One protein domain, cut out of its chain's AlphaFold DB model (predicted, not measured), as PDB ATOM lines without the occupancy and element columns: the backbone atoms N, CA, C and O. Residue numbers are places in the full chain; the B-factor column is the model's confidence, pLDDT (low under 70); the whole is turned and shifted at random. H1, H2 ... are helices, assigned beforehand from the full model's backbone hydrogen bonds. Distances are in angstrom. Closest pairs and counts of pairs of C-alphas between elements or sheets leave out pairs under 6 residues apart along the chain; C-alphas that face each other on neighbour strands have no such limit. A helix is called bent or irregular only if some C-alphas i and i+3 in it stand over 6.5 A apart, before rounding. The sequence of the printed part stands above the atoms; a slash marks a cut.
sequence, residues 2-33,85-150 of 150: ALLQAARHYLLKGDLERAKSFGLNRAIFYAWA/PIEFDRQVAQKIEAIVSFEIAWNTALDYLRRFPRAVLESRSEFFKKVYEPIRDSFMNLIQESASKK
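What this domain is: This is residues 2 to 33 and 85 to 150 of the 150 residues of an uncharacterized protein of Candidatus Bathyarchaeota archaeon (UniProt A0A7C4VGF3). The longest helix, H2, packs crosswise on H1, which is the core of a compact cluster of crossed helices. H2, H3, H4 and H6 make an open horseshoe round H1, with its gap between H2 and H6; short H5 sits beside the start of H6, and H7 packs on H4, away from H1. The printed part has 98 residues, with seven named helices in the order H1 to H7 and no named strand, and its class is all helix. The whole is compact, with a radius of gyration of the C-alphas of 12.7 A, and rounded, spanning 32 by 28 by 26 A.

Where its parts are: H2, residues 16 to 33, is 25.4 A long and begins at C-alpha 16, at (399.338, 488.077, 431.413). H1, residues 2 to 13, is 16.3 A long; C-alpha 2 is at (399.326, 477.379, 438.955). H3, residues 85 to 97, is 15.6 A long, and H4, residues 102 to 113, is 16.3 A. H5, residues 118 to 122, measures 6.1 A. H6, residues 124 to 135, measures 15.8 A. H7, residues 139 to 147, is 12.6 A long and ends at C-alpha 147, at (418.942, 479.088, 435.353). H3 and H6 are irregular, but only just: C-alphas 91 and 94 are 6.6 A apart, and C-alphas 130 and 133 are 6.55 A apart.

How they stand to each other: H2 touches H1 at a steep tilt of 49 degrees, opposite ways; their closest C-alphas, of Gly 23 and Ala 6, are 4.0 A apart. With residues 17 to 24 alone, H2 touches H3, about perpendicular at 80 degrees, closest at the C-alphas of Lys 20 and Pro 85, 5.0 A. H1 and H4 are the hubs, touching three helices each. They touch each other at a steep tilt of 62 degrees, the same way, closest at the C-alphas of Ala 7 and Leu 110, 5.7 A. H1 only just touches H5, with 3 pairs of C-alphas within 8 A, the closest those of Arg 8 and Leu 121, 6.5 A. H3 and H4 touch only at the corner, at the C-alphas of Ile 96 and Phe 102, 5.9 A; H5 and H6 touch only at the corner too, at those of Val 120 and Glu 126, 5.3 A. H6 is close to H1 but not clearly touching it, with the C-alphas of Tyr 132 and Leu 4 closest at 7.4 A. H4 touches H7 with residues 104 to 108 alone, closest at the C-alphas of Ala 105 and Ile 143, 5.9 A. H2 and H6 are apart, and so are H1 and H7. Every O i to N i+4 pair is within hydrogen-bond range in H1, H2, H4, H5 and H7, against 7 of 9 in H3 and 5 of 8 in H6.

The domain as a whole: The C-alphas of Ala 33 and Lys 150 are the two farthest apart, 37.9 A. Residues 34 to 84 are not printed, and C-alphas 33 and 85 are 22.2 A apart across the cut. The links that are printed whole are tight. Mean pLDDT of the printed part is 94.3, with residues 149 to 150 under 70.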
ATOM      1  N   ALA A   2     399.747 475.999 439.240       97.44
ATOM      2  CA  ALA A   2     399.326 477.379 438.955       97.44
ATOM      3  C   ALA A   2     400.156 478.076 437.866       97.44
ATOM      4  O   ALA A   2     399.587 478.581 436.905       97.44
ATOM      5  N   LEU A   3     401.490 478.023 437.973       97.94
ATOM      6  CA  LEU A   3     402.407 478.598 436.984       97.94
ATOM      7  C   LEU A   3     402.175 478.041 435.567       97.94
ATOM      8  O   LEU A   3     402.041 478.808 434.621       97.94
ATOM      9  N   LEU A   4     402.070 476.716 435.425       97.94
ATOM     10  CA  LEU A   4     401.860 476.069 434.125       97.94
ATOM     11  C   LEU A   4     400.481 476.389 433.531       97.94
ATOM     12  O   LEU A   4     400.380 476.598 432.328       97.94
ATOM     13  N   GLN A   5     399.428 476.465 434.348       97.75
ATOM     14  CA  GLN A   5     398.095 476.860 433.870       97.75
ATOM     15  C   GLN A   5     398.045 478.344 433.475       97.75
ATOM     16  O   GLN A   5     397.423 478.681 432.471       97.75
ATOM     17  N   ALA A   6     398.744 479.221 434.204       98.38
ATOM     18  CA  ALA A   6     398.894 480.620 433.809       98.38
ATOM     19  C   ALA A   6     399.644 480.738 432.475       98.38
ATOM     20  O   ALA A   6     399.142 481.345 431.533       98.38
ATOM     21  N   ALA A   7     400.797 480.080 432.342       98.44
ATOM     22  CA  ALA A   7     401.569 480.077 431.102       98.44
ATOM     23  C   ALA A   7     400.767 479.496 429.916       98.44
ATOM     24  O   ALA A   7     400.783 480.059 428.824       98.44
ATOM     25  N   ARG A   8     399.983 478.429 430.139       98.00
ATOM     26  CA  ARG A   8     399.046 477.857 429.155       98.00
ATOM     27  C   ARG A   8     398.024 478.893 428.688       98.00
ATOM     28  O   ARG A   8     397.851 479.073 427.487       98.00
ATOM     29  N   HIS A   9     397.365 479.578 429.622       98.06
ATOM     30  CA  HIS A   9     396.399 480.625 429.295       98.06
ATOM     31  C   HIS A   9     397.047 481.762 428.504       98.06
ATOM     32  O   HIS A   9     396.504 482.198 427.491       98.06
ATOM     33  N   TYR A  10     398.232 482.204 428.928       98.38
ATOM     34  CA  TYR A  10     398.979 483.254 428.246       98.38
ATOM     35  C   TYR A  10     399.312 482.874 426.798       98.38
ATOM     36  O   TYR A  10     399.077 483.671 425.898       98.38
ATOM     37  N   LEU A  11     399.758 481.640 426.539       98.00
ATOM     38  CA  LEU A  11     400.023 481.175 425.171       98.00
ATOM     39  C   LEU A  11     398.763 481.112 424.291       98.00
ATOM     40  O   LEU A  11     398.866 481.253 423.076       98.00
ATOM     41  N   LEU A  12     397.583 480.901 424.883       97.00
ATOM     42  CA  LEU A  12     396.319 480.810 424.145       97.00
ATOM     43  C   LEU A  12     395.622 482.163 423.940       97.00
ATOM     44  O   LEU A  12     394.862 482.301 422.980       97.00
ATOM     45  N   LYS A  13     395.829 483.135 424.838       96.62
ATOM     46  CA  LYS A  13     395.067 484.401 424.876       96.62
ATOM     47  C   LYS A  13     395.922 485.670 424.834       96.62
ATOM     48  O   LYS A  13     395.405 486.714 424.463       96.62
ATOM     49  N   GLY A  14     397.195 485.599 425.219       96.62
ATOM     50  CA  GLY A  14     398.138 486.725 425.196       96.62
ATOM     51  C   GLY A  14     398.036 487.715 426.363       96.62
ATOM     52  O   GLY A  14     398.836 488.642 426.427       96.62
ATOM     53  N   ASP A  15     397.103 487.528 427.299       97.19
ATOM     54  CA  ASP A  15     396.903 488.419 428.450       97.19
ATOM     55  C   ASP A  15     397.544 487.835 429.719       97.19
ATOM     56  O   ASP A  15     397.147 486.765 430.194       97.19
ATOM     57  N   LEU A  16     398.560 488.525 430.252       97.94
ATOM     58  CA  LEU A  16     399.338 488.077 431.413       97.94
ATOM     59  C   LEU A  16     398.546 488.160 432.723       97.94
ATOM     60  O   LEU A  16     398.645 487.259 433.559       97.94
ATOM     61  N   GLU A  17     397.762 489.214 432.926       97.81
ATOM     62  CA  GLU A  17     397.020 489.393 434.174       97.81
ATOM     63  C   GLU A  17     395.885 488.375 434.273       97.81
ATOM     64  O   GLU A  17     395.705 487.716 435.305       97.81
ATOM     65  N   ARG A  18     395.170 488.156 433.165       97.38
ATOM     66  CA  ARG A  18     394.126 487.124 433.094       97.38
ATOM     67  C   ARG A  18     394.723 485.726 433.170       97.38
ATOM     68  O   ARG A  18     394.140 484.851 433.807       97.38
ATOM     69  N   ALA A  19     395.923 485.521 432.628       98.12
ATOM     70  CA  ALA A  19     396.662 484.277 432.803       98.12
ATOM     71  C   ALA A  19     396.981 483.978 434.275       98.12
ATOM     72  O   ALA A  19     396.729 482.862 434.734       98.12
ATOM     73  N   LYS A  20     397.480 484.957 435.037       98.44
ATOM     74  CA  LYS A  20     397.717 484.807 436.482       98.44
ATOM     75  C   LYS A  20     396.424 484.442 437.225       98.44
ATOM     76  O   LYS A  20     396.395 483.470 437.983       98.44
ATOM     77  N   SER A  21     395.341 485.166 436.936       97.81
ATOM     78  CA  SER A  21     394.000 484.894 437.470       97.81
ATOM     79  C   SER A  21     393.539 483.453 437.183       97.81
ATOM     80  O   SER A  21     393.172 482.713 438.102       97.81
ATOM     81  N   PHE A  22     393.644 483.007 435.927       97.81
ATOM     82  CA  PHE A  22     393.287 481.651 435.507       97.81
ATOM     83  C   PHE A  22     394.148 480.578 436.178       97.81
ATOM     84  O   PHE A  22     393.632 479.571 436.670       97.81
ATOM     85  N   GLY A  23     395.467 480.784 436.219       97.38
ATOM     86  CA  GLY A  23     396.407 479.830 436.797       97.38
ATOM     87  C   GLY A  23     396.136 479.568 438.275       97.38
ATOM     88  O   GLY A  23     396.119 478.409 438.700       97.38
ATOM     89  N   LEU A  24     395.855 480.626 439.046       97.50
ATOM     90  CA  LEU A  24     395.443 480.503 440.445       97.50
ATOM     91  C   LEU A  24     394.105 479.756 440.565       97.50
ATOM     92  O   LEU A  24     394.007 478.787 441.320       97.50
ATOM     93  N   ASN A  25     393.105 480.147 439.767       96.06
ATOM     94  CA  ASN A  25     391.777 479.531 439.751       96.06
ATOM     95  C   ASN A  25     391.831 478.013 439.521       96.06
ATOM     96  O   ASN A  25     391.289 477.245 440.319       96.06
ATOM     97  N   ARG A  26     392.533 477.564 438.473       95.62
ATOM     98  CA  ARG A  26     392.647 476.134 438.151       95.62
ATOM     99  C   ARG A  26     393.421 475.362 439.211       95.62
ATOM    100  O   ARG A  26     393.057 474.231 439.521       95.62
ATOM    101  N   ALA A  27     394.470 475.948 439.788       95.38
ATOM    102  CA  ALA A  27     395.229 475.284 440.843       95.38
ATOM    103  C   ALA A  27     394.367 475.008 442.084       95.38
ATOM    104  O   ALA A  27     394.412 473.895 442.610       95.38
ATOM    105  N   ILE A  28     393.546 475.976 442.504       93.19
ATOM    106  CA  ILE A  28     392.606 475.799 443.621       93.19
ATOM    107  C   ILE A  28     391.516 474.790 443.244       93.19
ATOM    108  O   ILE A  28     391.240 473.875 444.020       93.19
ATOM    109  N   PHE A  29     390.940 474.903 442.043       91.75
ATOM    110  CA  PHE A  29     389.909 473.984 441.556       91.75
ATOM    111  C   PHE A  29     390.382 472.524 441.573       91.75
ATOM    112  O   PHE A  29     389.692 471.666 442.117       91.75
ATOM    113  N   TYR A  30     391.573 472.230 441.041       89.69
ATOM    114  CA  TYR A  30     392.104 470.865 441.026       89.69
ATOM    115  C   TYR A  30     392.520 470.359 442.404       89.69
ATOM    116  O   TYR A  30     392.354 469.171 442.682       89.69
ATOM    117  N   ALA A  31     393.029 471.232 443.278       90.69
ATOM    118  CA  ALA A  31     393.283 470.861 444.665       90.69
ATOM    119  C   ALA A  31     391.976 470.441 445.356       90.69
ATOM    120  O   ALA A  31     391.911 469.367 445.949       90.69
ATOM    121  N   TRP A  32     390.905 471.222 445.198       86.69
ATOM    122  CA  TRP A  32     389.580 470.876 445.714       86.69
ATOM    123  C   TRP A  32     389.023 469.588 445.087       86.69
ATOM    124  O   TRP A  32     388.566 468.705 445.814       86.69
ATOM    125  N   ALA A  33     389.110 469.431 443.764       84.81
ATOM    126  CA  ALA A  33     388.600 468.257 443.053       84.81
ATOM    127  C   ALA A  33     389.305 466.960 443.483       84.81
ATOM    128  O   ALA A  33     388.657 465.926 443.613       84.81
ATOM    129  N   PRO A  85     395.164 488.767 439.678       97.19
ATOM    130  CA  PRO A  85     396.602 488.662 439.407       97.19
ATOM    131  C   PRO A  85     397.462 488.987 440.638       97.19
ATOM    132  O   PRO A  85     398.462 488.317 440.877       97.19
ATOM    133  N   ILE A  86     397.032 489.943 441.467       96.94
ATOM    134  CA  ILE A  86     397.705 490.303 442.725       96.94
ATOM    135  C   ILE A  86     397.737 489.105 443.684       96.94
ATOM    136  O   ILE A  86     398.755 488.830 444.318       96.94
ATOM    137  N   GLU A  87     396.636 488.357 443.773       96.31
ATOM    138  CA  GLU A  87     396.569 487.180 444.633       96.31
ATOM    139  C   GLU A  87     397.443 486.035 444.106       96.31
ATOM    140  O   GLU A  87     398.071 485.326 444.894       96.31
ATOM    141  N   PHE A  88     397.548 485.883 442.782       98.00
ATOM    142  CA  PHE A  88     398.517 484.965 442.183       98.00
ATOM    143  C   PHE A  88     399.943 485.363 442.568       98.00
ATOM    144  O   PHE A  88     400.720 484.504 442.984       98.00
ATOM    145  N   ASP A  89     400.286 486.647 442.480       97.50
ATOM    146  CA  ASP A  89     401.631 487.109 442.817       97.50
ATOM    147  C   ASP A  89     401.958 486.830 444.287       97.50
ATOM    148  O   ASP A  89     403.007 486.261 444.596       97.50
ATOM    149  N   ARG A  90     401.009 487.106 445.188       96.62
ATOM    150  CA  ARG A  90     401.133 486.824 446.623       96.62
ATOM    151  C   ARG A  90     401.259 485.330 446.937       96.62
ATOM    152  O   ARG A  90     402.081 484.932 447.758       96.62
ATOM    153  N   GLN A  91     400.425 484.480 446.335       96.00
ATOM    154  CA  GLN A  91     400.357 483.059 446.704       96.00
ATOM    155  C   GLN A  91     401.336 482.163 445.947       96.00
ATOM    156  O   GLN A  91     401.686 481.089 446.454       96.00
ATOM    157  N   VAL A  92     401.713 482.561 444.732       96.81
ATOM    158  CA  VAL A  92     402.459 481.743 443.772       96.81
ATOM    159  C   VAL A  92     403.785 482.404 443.433       96.81
ATOM    160  O   VAL A  92     404.821 481.803 443.709       96.81
ATOM    161  N   ALA A  93     403.774 483.617 442.870       96.44
ATOM    162  CA  ALA A  93     405.000 484.237 442.364       96.44
ATOM    163  C   ALA A  93     406.025 484.474 443.480       96.44
ATOM    164  O   ALA A  93     407.160 484.044 443.339       96.44
ATOM    165  N   GLN A  94     405.616 485.025 444.627       96.62
ATOM    166  CA  GLN A  94     406.508 485.247 445.776       96.62
ATOM    167  C   GLN A  94     407.161 483.960 446.295       96.62
ATOM    168  O   GLN A  94     408.325 483.965 446.685       96.62
ATOM    169  N   LYS A  95     406.432 482.835 446.287       95.31
ATOM    170  CA  LYS A  95     406.986 481.541 446.722       95.31
ATOM    171  C   LYS A  95     407.995 480.982 445.730       95.31
ATOM    172  O   LYS A  95     408.920 480.296 446.141       95.31
ATOM    173  N   ILE A  96     407.788 481.243 444.441       94.50
ATOM    174  CA  ILE A  96     408.744 480.886 443.394       94.50
ATOM    175  C   ILE A  96     409.983 481.771 443.530       94.50
ATOM    176  O   ILE A  96     411.074 481.225 443.637       94.50
ATOM    177  N   GLU A  97     409.795 483.092 443.627       95.12
ATOM    178  CA  GLU A  97     410.856 484.103 443.759       95.12
ATOM    179  C   GLU A  97     411.802 483.807 444.931       95.12
ATOM    180  O   GLU A  97     413.007 483.999 444.824       95.12
ATOM    181  N   ALA A  98     411.272 483.265 446.034       93.94
ATOM    182  CA  ALA A  98     412.061 482.854 447.194       93.94
ATOM    183  C   ALA A  98     413.074 481.722 446.912       93.94
ATOM    184  O   ALA A  98     413.948 481.471 447.739       93.94
ATOM    185  N   ILE A  99     412.944 481.014 445.786       91.94
ATOM    186  CA  ILE A  99     413.799 479.886 445.391       91.94
ATOM    187  C   ILE A  99     414.564 480.211 444.100       91.94
ATOM    188  O   ILE A  99     415.727 479.843 443.953       91.94
ATOM    189  N   VAL A 100     413.909 480.873 443.147       92.69
ATOM    190  CA  VAL A 100     414.452 481.249 441.838       92.69
ATOM    191  C   VAL A 100     413.658 482.424 441.280       92.69
ATOM    192  O   VAL A 100     412.456 482.505 441.505       92.69
ATOM    193  N   SER A 101     414.299 483.295 440.497       95.44
ATOM    194  CA  SER A 101     413.603 484.414 439.851       95.44
ATOM    195  C   SER A 101     412.334 483.954 439.127       95.44
ATOM    196  O   SER A 101     412.361 483.029 438.303       95.44
ATOM    197  N   PHE A 102     411.218 484.627 439.407       95.50
ATOM    198  CA  PHE A 102     409.933 484.360 438.779       95.50
ATOM    199  C   PHE A 102     410.018 484.523 437.267       95.50
ATOM    200  O   PHE A 102     409.400 483.746 436.547       95.50
ATOM    201  N   GLU A 103     410.813 485.471 436.770       95.94
ATOM    202  CA  GLU A 103     411.021 485.655 435.335       95.94
ATOM    203  C   GLU A 103     411.644 484.405 434.694       95.94
ATOM    204  O   GLU A 103     411.189 483.941 433.645       95.94
ATOM    205  N   ILE A 104     412.647 483.806 435.346       95.81
ATOM    206  CA  ILE A 104     413.269 482.559 434.880       95.81
ATOM    207  C   ILE A 104     412.243 481.423 434.905       95.81
ATOM    208  O   ILE A 104     412.098 480.706 433.913       95.81
ATOM    209  N   ALA A 105     411.494 481.272 435.999       96.69
ATOM    210  CA  ALA A 105     410.471 480.236 436.114       96.69
ATOM    211  C   ALA A 105     409.344 480.406 435.077       96.69
ATOM    212  O   ALA A 105     408.891 479.427 434.481       96.69
ATOM    213  N   TRP A 106     408.917 481.646 434.831       97.88
ATOM    214  CA  TRP A 106     407.902 482.007 433.848       97.88
ATOM    215  C   TRP A 106     408.353 481.677 432.427       97.88
ATOM    216  O   TRP A 106     407.652 480.961 431.712       97.88
ATOM    217  N   ASN A 107     409.548 482.121 432.037       97.44
ATOM    218  CA  ASN A 107     410.098 481.832 430.714       97.44
ATOM    219  C   ASN A 107     410.321 480.327 430.514       97.44
ATOM    220  O   ASN A 107     409.933 479.786 429.481       97.44
ATOM    221  N   THR A 108     410.820 479.624 431.537       97.25
ATOM    222  CA  THR A 108     410.964 478.159 431.505       97.25
ATOM    223  C   THR A 108     409.616 477.471 431.283       97.25
ATOM    224  O   THR A 108     409.515 476.541 430.482       97.25
ATOM    225  N   ALA A 109     408.554 477.938 431.951       97.88
ATOM    226  CA  ALA A 109     407.205 477.420 431.743       97.88
ATOM    227  C   ALA A 109     406.721 477.658 430.304       97.88
ATOM    228  O   ALA A 109     406.198 476.735 429.683       97.88
ATOM    229  N   LEU A 110     406.918 478.857 429.749       98.25
ATOM    230  CA  LEU A 110     406.541 479.157 428.365       98.25
ATOM    231  C   LEU A 110     407.297 478.279 427.363       98.25
ATOM    232  O   LEU A 110     406.675 477.685 426.482       98.25
ATOM    233  N   ASP A 111     408.613 478.151 427.514       97.62
ATOM    234  CA  ASP A 111     409.456 477.370 426.605       97.62
ATOM    235  C   ASP A 111     409.190 475.870 426.700       97.62
ATOM    236  O   ASP A 111     409.273 475.156 425.699       97.62
ATOM    237  N   TYR A 112     408.827 475.384 427.885       97.56
ATOM    238  CA  TYR A 112     408.334 474.027 428.060       97.56
ATOM    239  C   TYR A 112     407.016 473.813 427.304       97.56
ATOM    240  O   TYR A 112     406.897 472.870 426.522       97.56
ATOM    241  N   LEU A 113     406.040 474.708 427.487       98.00
ATOM    242  CA  LEU A 113     404.706 474.575 426.895       98.00
ATOM    243  C   LEU A 113     404.689 474.742 425.370       98.00
ATOM    244  O   LEU A 113     403.908 474.071 424.701       98.00
ATOM    245  N   ARG A 114     405.568 475.578 424.805       97.81
ATOM    246  CA  ARG A 114     405.697 475.781 423.346       97.81
ATOM    247  C   ARG A 114     406.067 474.513 422.572       97.81
ATOM    248  O   ARG A 114     405.844 474.458 421.368       97.81
ATOM    249  N   ARG A 115     406.614 473.496 423.244       97.44
ATOM    250  CA  ARG A 115     406.966 472.201 422.633       97.44
ATOM    251  C   ARG A 115     405.741 471.343 422.323       97.44
ATOM    252  O   ARG A 115     405.858 470.361 421.595       97.44
ATOM    253  N   PHE A 116     404.582 471.685 422.882       97.81
ATOM    254  CA  PHE A 116     403.353 470.927 422.704       97.81
ATOM    255  C   PHE A 116     402.464 471.553 421.622       97.81
ATOM    256  O   PHE A 116     402.361 472.780 421.538       97.81
ATOM    257  N   PRO A 117     401.762 470.736 420.813       97.75
ATOM    258  CA  PRO A 117     400.780 471.240 419.865       97.75
ATOM    259  C   PRO A 117     399.681 472.042 420.560       97.75
ATOM    260  O   PRO A 117     399.228 471.683 421.650       97.75
ATOM    261  N   ARG A 118     399.160 473.070 419.880       97.06
ATOM    262  CA  ARG A 118     398.062 473.900 420.395       97.06
ATOM    263  C   ARG A 118     396.853 473.077 420.856       97.06
ATOM    264  O   ARG A 118     396.312 473.370 421.912       97.06
ATOM    265  N   ALA A 119     396.499 472.007 420.143       97.19
ATOM    266  CA  ALA A 119     395.402 471.112 420.522       97.19
ATOM    267  C   ALA A 119     395.600 470.447 421.903       97.19
ATOM    268  O   ALA A 119     394.638 470.272 422.650       97.19
ATOM    269  N   VAL A 120     396.845 470.124 422.279       97.50
ATOM    270  CA  VAL A 120     397.177 469.590 423.615       97.50
ATOM    271  C   VAL A 120     397.001 470.670 424.678       97.50
ATOM    272  O   VAL A 120     396.502 470.388 425.762       97.50
ATOM    273  N   LEU A 121     397.379 471.914 424.368       97.50
ATOM    274  CA  LEU A 121     397.163 473.048 425.266       97.50
ATOM    275  C   LEU A 121     395.682 473.425 425.364       97.50
ATOM    276  O   LEU A 121     395.251 473.917 426.396       97.50
ATOM    277  N   GLU A 122     394.872 473.199 424.339       97.19
ATOM    278  CA  GLU A 122     393.437 473.486 424.380       97.19
ATOM    279  C   GLU A 122     392.653 472.410 425.140       97.19
ATOM    280  O   GLU A 122     391.701 472.753 425.837       97.19
ATOM    281  N   SER A 123     393.077 471.143 425.109       97.06
ATOM    282  CA  SER A 123     392.385 470.097 425.865       97.06
ATOM    283  C   SER A 123     392.834 470.004 427.324       97.06
ATOM    284  O   SER A 123     393.997 469.758 427.633       97.06
ATOM    285  N   ARG A 124     391.879 470.116 428.249       94.56
ATOM    286  CA  ARG A 124     392.066 469.978 429.697       94.56
ATOM    287  C   ARG A 124     392.663 468.621 430.076       94.56
ATOM    288  O   ARG A 124     393.565 468.558 430.911       94.56
ATOM    289  N   SER A 125     392.149 467.544 429.483       94.69
ATOM    290  CA  SER A 125     392.592 466.171 429.764       94.69
ATOM    291  C   SER A 125     394.009 465.935 429.245       94.69
ATOM    292  O   SER A 125     394.869 465.442 429.978       94.69
ATOM    293  N   GLU A 126     394.271 466.342 428.002       97.38
ATOM    294  CA  GLU A 126     395.583 466.181 427.374       97.38
ATOM    295  C   GLU A 126     396.639 467.042 428.062       97.38
ATOM    296  O   GLU A 126     397.722 466.544 428.363       97.38
ATOM    297  N   PHE A 127     396.315 468.293 428.396       97.19
ATOM    298  CA  PHE A 127     397.197 469.148 429.181       97.19
ATOM    299  C   PHE A 127     397.548 468.493 430.520       97.19
ATOM    300  O   PHE A 127     398.717 468.435 430.896       97.19
ATOM    301  N   PHE A 128     396.562 467.953 431.243       95.25
ATOM    302  CA  PHE A 128     396.843 467.291 432.512       95.25
ATOM    303  C   PHE A 128     397.782 466.090 432.329       95.25
ATOM    304  O   PHE A 128     398.827 466.045 432.972       95.25
ATOM    305  N   LYS A 129     397.446 465.162 431.427       96.62
ATOM    306  CA  LYS A 129     398.157 463.882 431.268       96.62
ATOM    307  C   LYS A 129     399.510 464.000 430.564       96.62
ATOM    308  O   LYS A 129     400.456 463.317 430.937       96.62
ATOM    309  N   LYS A 130     399.611 464.824 429.517       97.38
ATOM    310  CA  LYS A 130     400.809 464.907 428.659       97.38
ATOM    311  C   LYS A 130     401.762 466.028 429.045       97.38
ATOM    312  O   LYS A 130     402.935 465.955 428.694       97.38
ATOM    313  N   VAL A 131     401.270 467.058 429.731       97.00
ATOM    314  CA  VAL A 131     402.055 468.258 430.045       97.00
ATOM    315  C   VAL A 131     402.301 468.367 431.542       97.00
ATOM    316  O   VAL A 131     403.439 468.420 431.985       97.00
ATOM    317  N   TYR A 132     401.244 468.398 432.352       96.56
ATOM    318  CA  TYR A 132     401.399 468.651 433.782       96.56
ATOM    319  C   TYR A 132     401.905 467.432 434.561       96.56
ATOM    320  O   TYR A 132     402.859 467.551 435.326       96.56
ATOM    321  N   GLU A 133     401.261 466.278 434.403       95.06
ATOM    322  CA  GLU A 133     401.556 465.062 435.164       95.06
ATOM    323  C   GLU A 133     403.014 464.586 435.010       95.06
ATOM    324  O   GLU A 133     403.641 464.350 436.045       95.06
ATOM    325  N   PRO A 134     403.617 464.552 433.801       96.00
ATOM    326  CA  PRO A 134     404.987 464.061 433.622       96.00
ATOM    327  C   PRO A 134     406.061 464.936 434.276       96.00
ATOM    328  O   PRO A 134     407.148 464.453 434.580       96.00
ATOM    329  N   ILE A 135     405.774 466.227 434.472       94.75
ATOM    330  CA  ILE A 135     406.736 467.201 435.000       94.75
ATOM    331  C   ILE A 135     406.404 467.639 436.430       94.75
ATOM    332  O   ILE A 135     407.156 468.400 437.031       94.75
ATOM    333  N   ARG A 136     405.282 467.181 437.003       91.56
ATOM    334  CA  ARG A 136     404.748 467.674 438.283       91.56
ATOM    335  C   ARG A 136     405.793 467.703 439.399       91.56
ATOM    336  O   ARG A 136     405.867 468.700 440.115       91.56
ATOM    337  N   ASP A 137     406.554 466.619 439.524       91.19
ATOM    338  CA  ASP A 137     407.483 466.390 440.635       91.19
ATOM    339  C   ASP A 137     408.935 466.777 440.275       91.19
ATOM    340  O   ASP A 137     409.788 466.869 441.153       91.19
ATOM    341  N   SER A 138     409.214 467.062 438.997       91.62
ATOM    342  CA  SER A 138     410.555 467.356 438.466       91.62
ATOM    343  C   SER A 138     410.682 468.739 437.814       91.62
ATOM    344  O   SER A 138     411.767 469.111 437.373       91.62
ATOM    345  N   PHE A 139     409.614 469.544 437.785       90.44
ATOM    346  CA  PHE A 139     409.623 470.874 437.163       90.44
ATOM    347  C   PHE A 139     410.679 471.810 437.762       90.44
ATOM    348  O   PHE A 139     411.243 472.634 437.048       90.44
ATOM    349  N   MET A 140     410.991 471.658 439.053       87.31
ATOM    350  CA  MET A 140     412.046 472.441 439.698       87.31
ATOM    351  C   MET A 140     413.421 472.185 439.065       87.31
ATOM    352  O   MET A 140     414.178 473.131 438.860       87.31
ATOM    353  N   ASN A 141     413.714 470.939 438.685       89.25
ATOM    354  CA  ASN A 141     414.976 470.580 438.036       89.25
ATOM    355  C   ASN A 141     415.092 471.279 436.676       89.25
ATOM    356  O   ASN A 141     416.130 471.850 436.359       89.25
ATOM    357  N   LEU A 142     413.991 471.329 435.915       87.56
ATOM    358  CA  LEU A 142     413.943 472.025 434.627       87.56
ATOM    359  C   LEU A 142     414.226 473.531 434.772       87.56
ATOM    360  O   LEU A 142     414.906 474.123 433.930       87.56
ATOM    361  N   ILE A 143     413.717 474.155 435.841       87.25
ATOM    362  CA  ILE A 143     414.002 475.564 436.136       87.25
ATOM    363  C   ILE A 143     415.477 475.755 436.503       87.25
ATOM    364  O   ILE A 143     416.108 476.675 435.988       87.25
ATOM    365  N   GLN A 144     416.042 474.889 437.348       86.62
ATOM    366  CA  GLN A 144     417.453 474.967 437.739       86.62
ATOM    367  C   GLN A 144     418.388 474.807 436.534       86.62
ATOM    368  O   GLN A 144     419.287 475.622 436.353       86.62
ATOM    369  N   GLU A 145     418.128 473.836 435.656       85.69
ATOM    370  CA  GLU A 145     418.891 473.660 434.414       85.69
ATOM    371  C   GLU A 145     418.829 474.891 433.502       85.69
ATOM    372  O   GLU A 145     419.812 475.226 432.840       85.69
ATOM    373  N   SER A 146     417.676 475.562 433.447       82.38
ATOM    374  CA  SER A 146     417.494 476.776 432.643       82.38
ATOM    375  C   SER A 146     418.193 477.983 433.275       82.38
ATOM    376  O   SER A 146     418.745 478.812 432.555       82.38
ATOM    377  N   ALA A 147     418.222 478.060 434.609       81.00
ATOM    378  CA  ALA A 147     418.942 479.088 435.353       81.00
ATOM    379  C   ALA A 147     420.467 478.943 435.220       81.00
ATOM    380  O   ALA A 147     421.151 479.947 435.091       81.00
ATOM    381  N   SER A 148     421.002 477.716 435.201       76.38
ATOM    382  CA  SER A 148     422.447 477.463 435.052       76.38
ATOM    383  C   SER A 148     422.992 477.697 433.639       76.38
ATOM    384  O   SER A 148     424.206 477.733 433.457       76.38
ATOM    385  N   LYS A 149     422.121 477.800 432.628       69.56
ATOM    386  CA  LYS A 149     422.498 478.056 431.225       69.56
ATOM    387  C   LYS A 149     422.499 479.544 430.853       69.56
ATOM    388  O   LYS A 149     422.849 479.862 429.717       69.56
ATOM    389  N   LYS A 150     422.062 480.419 431.760       56.59
ATOM    390  CA  LYS A 150     422.019 481.877 431.598       56.59
ATOM    391  C   LYS A 150     423.186 482.519 432.334       56.59
ATOM    392  O   LYS A 150     423.697 483.522 431.796       56.59
TER     393      LYS A 150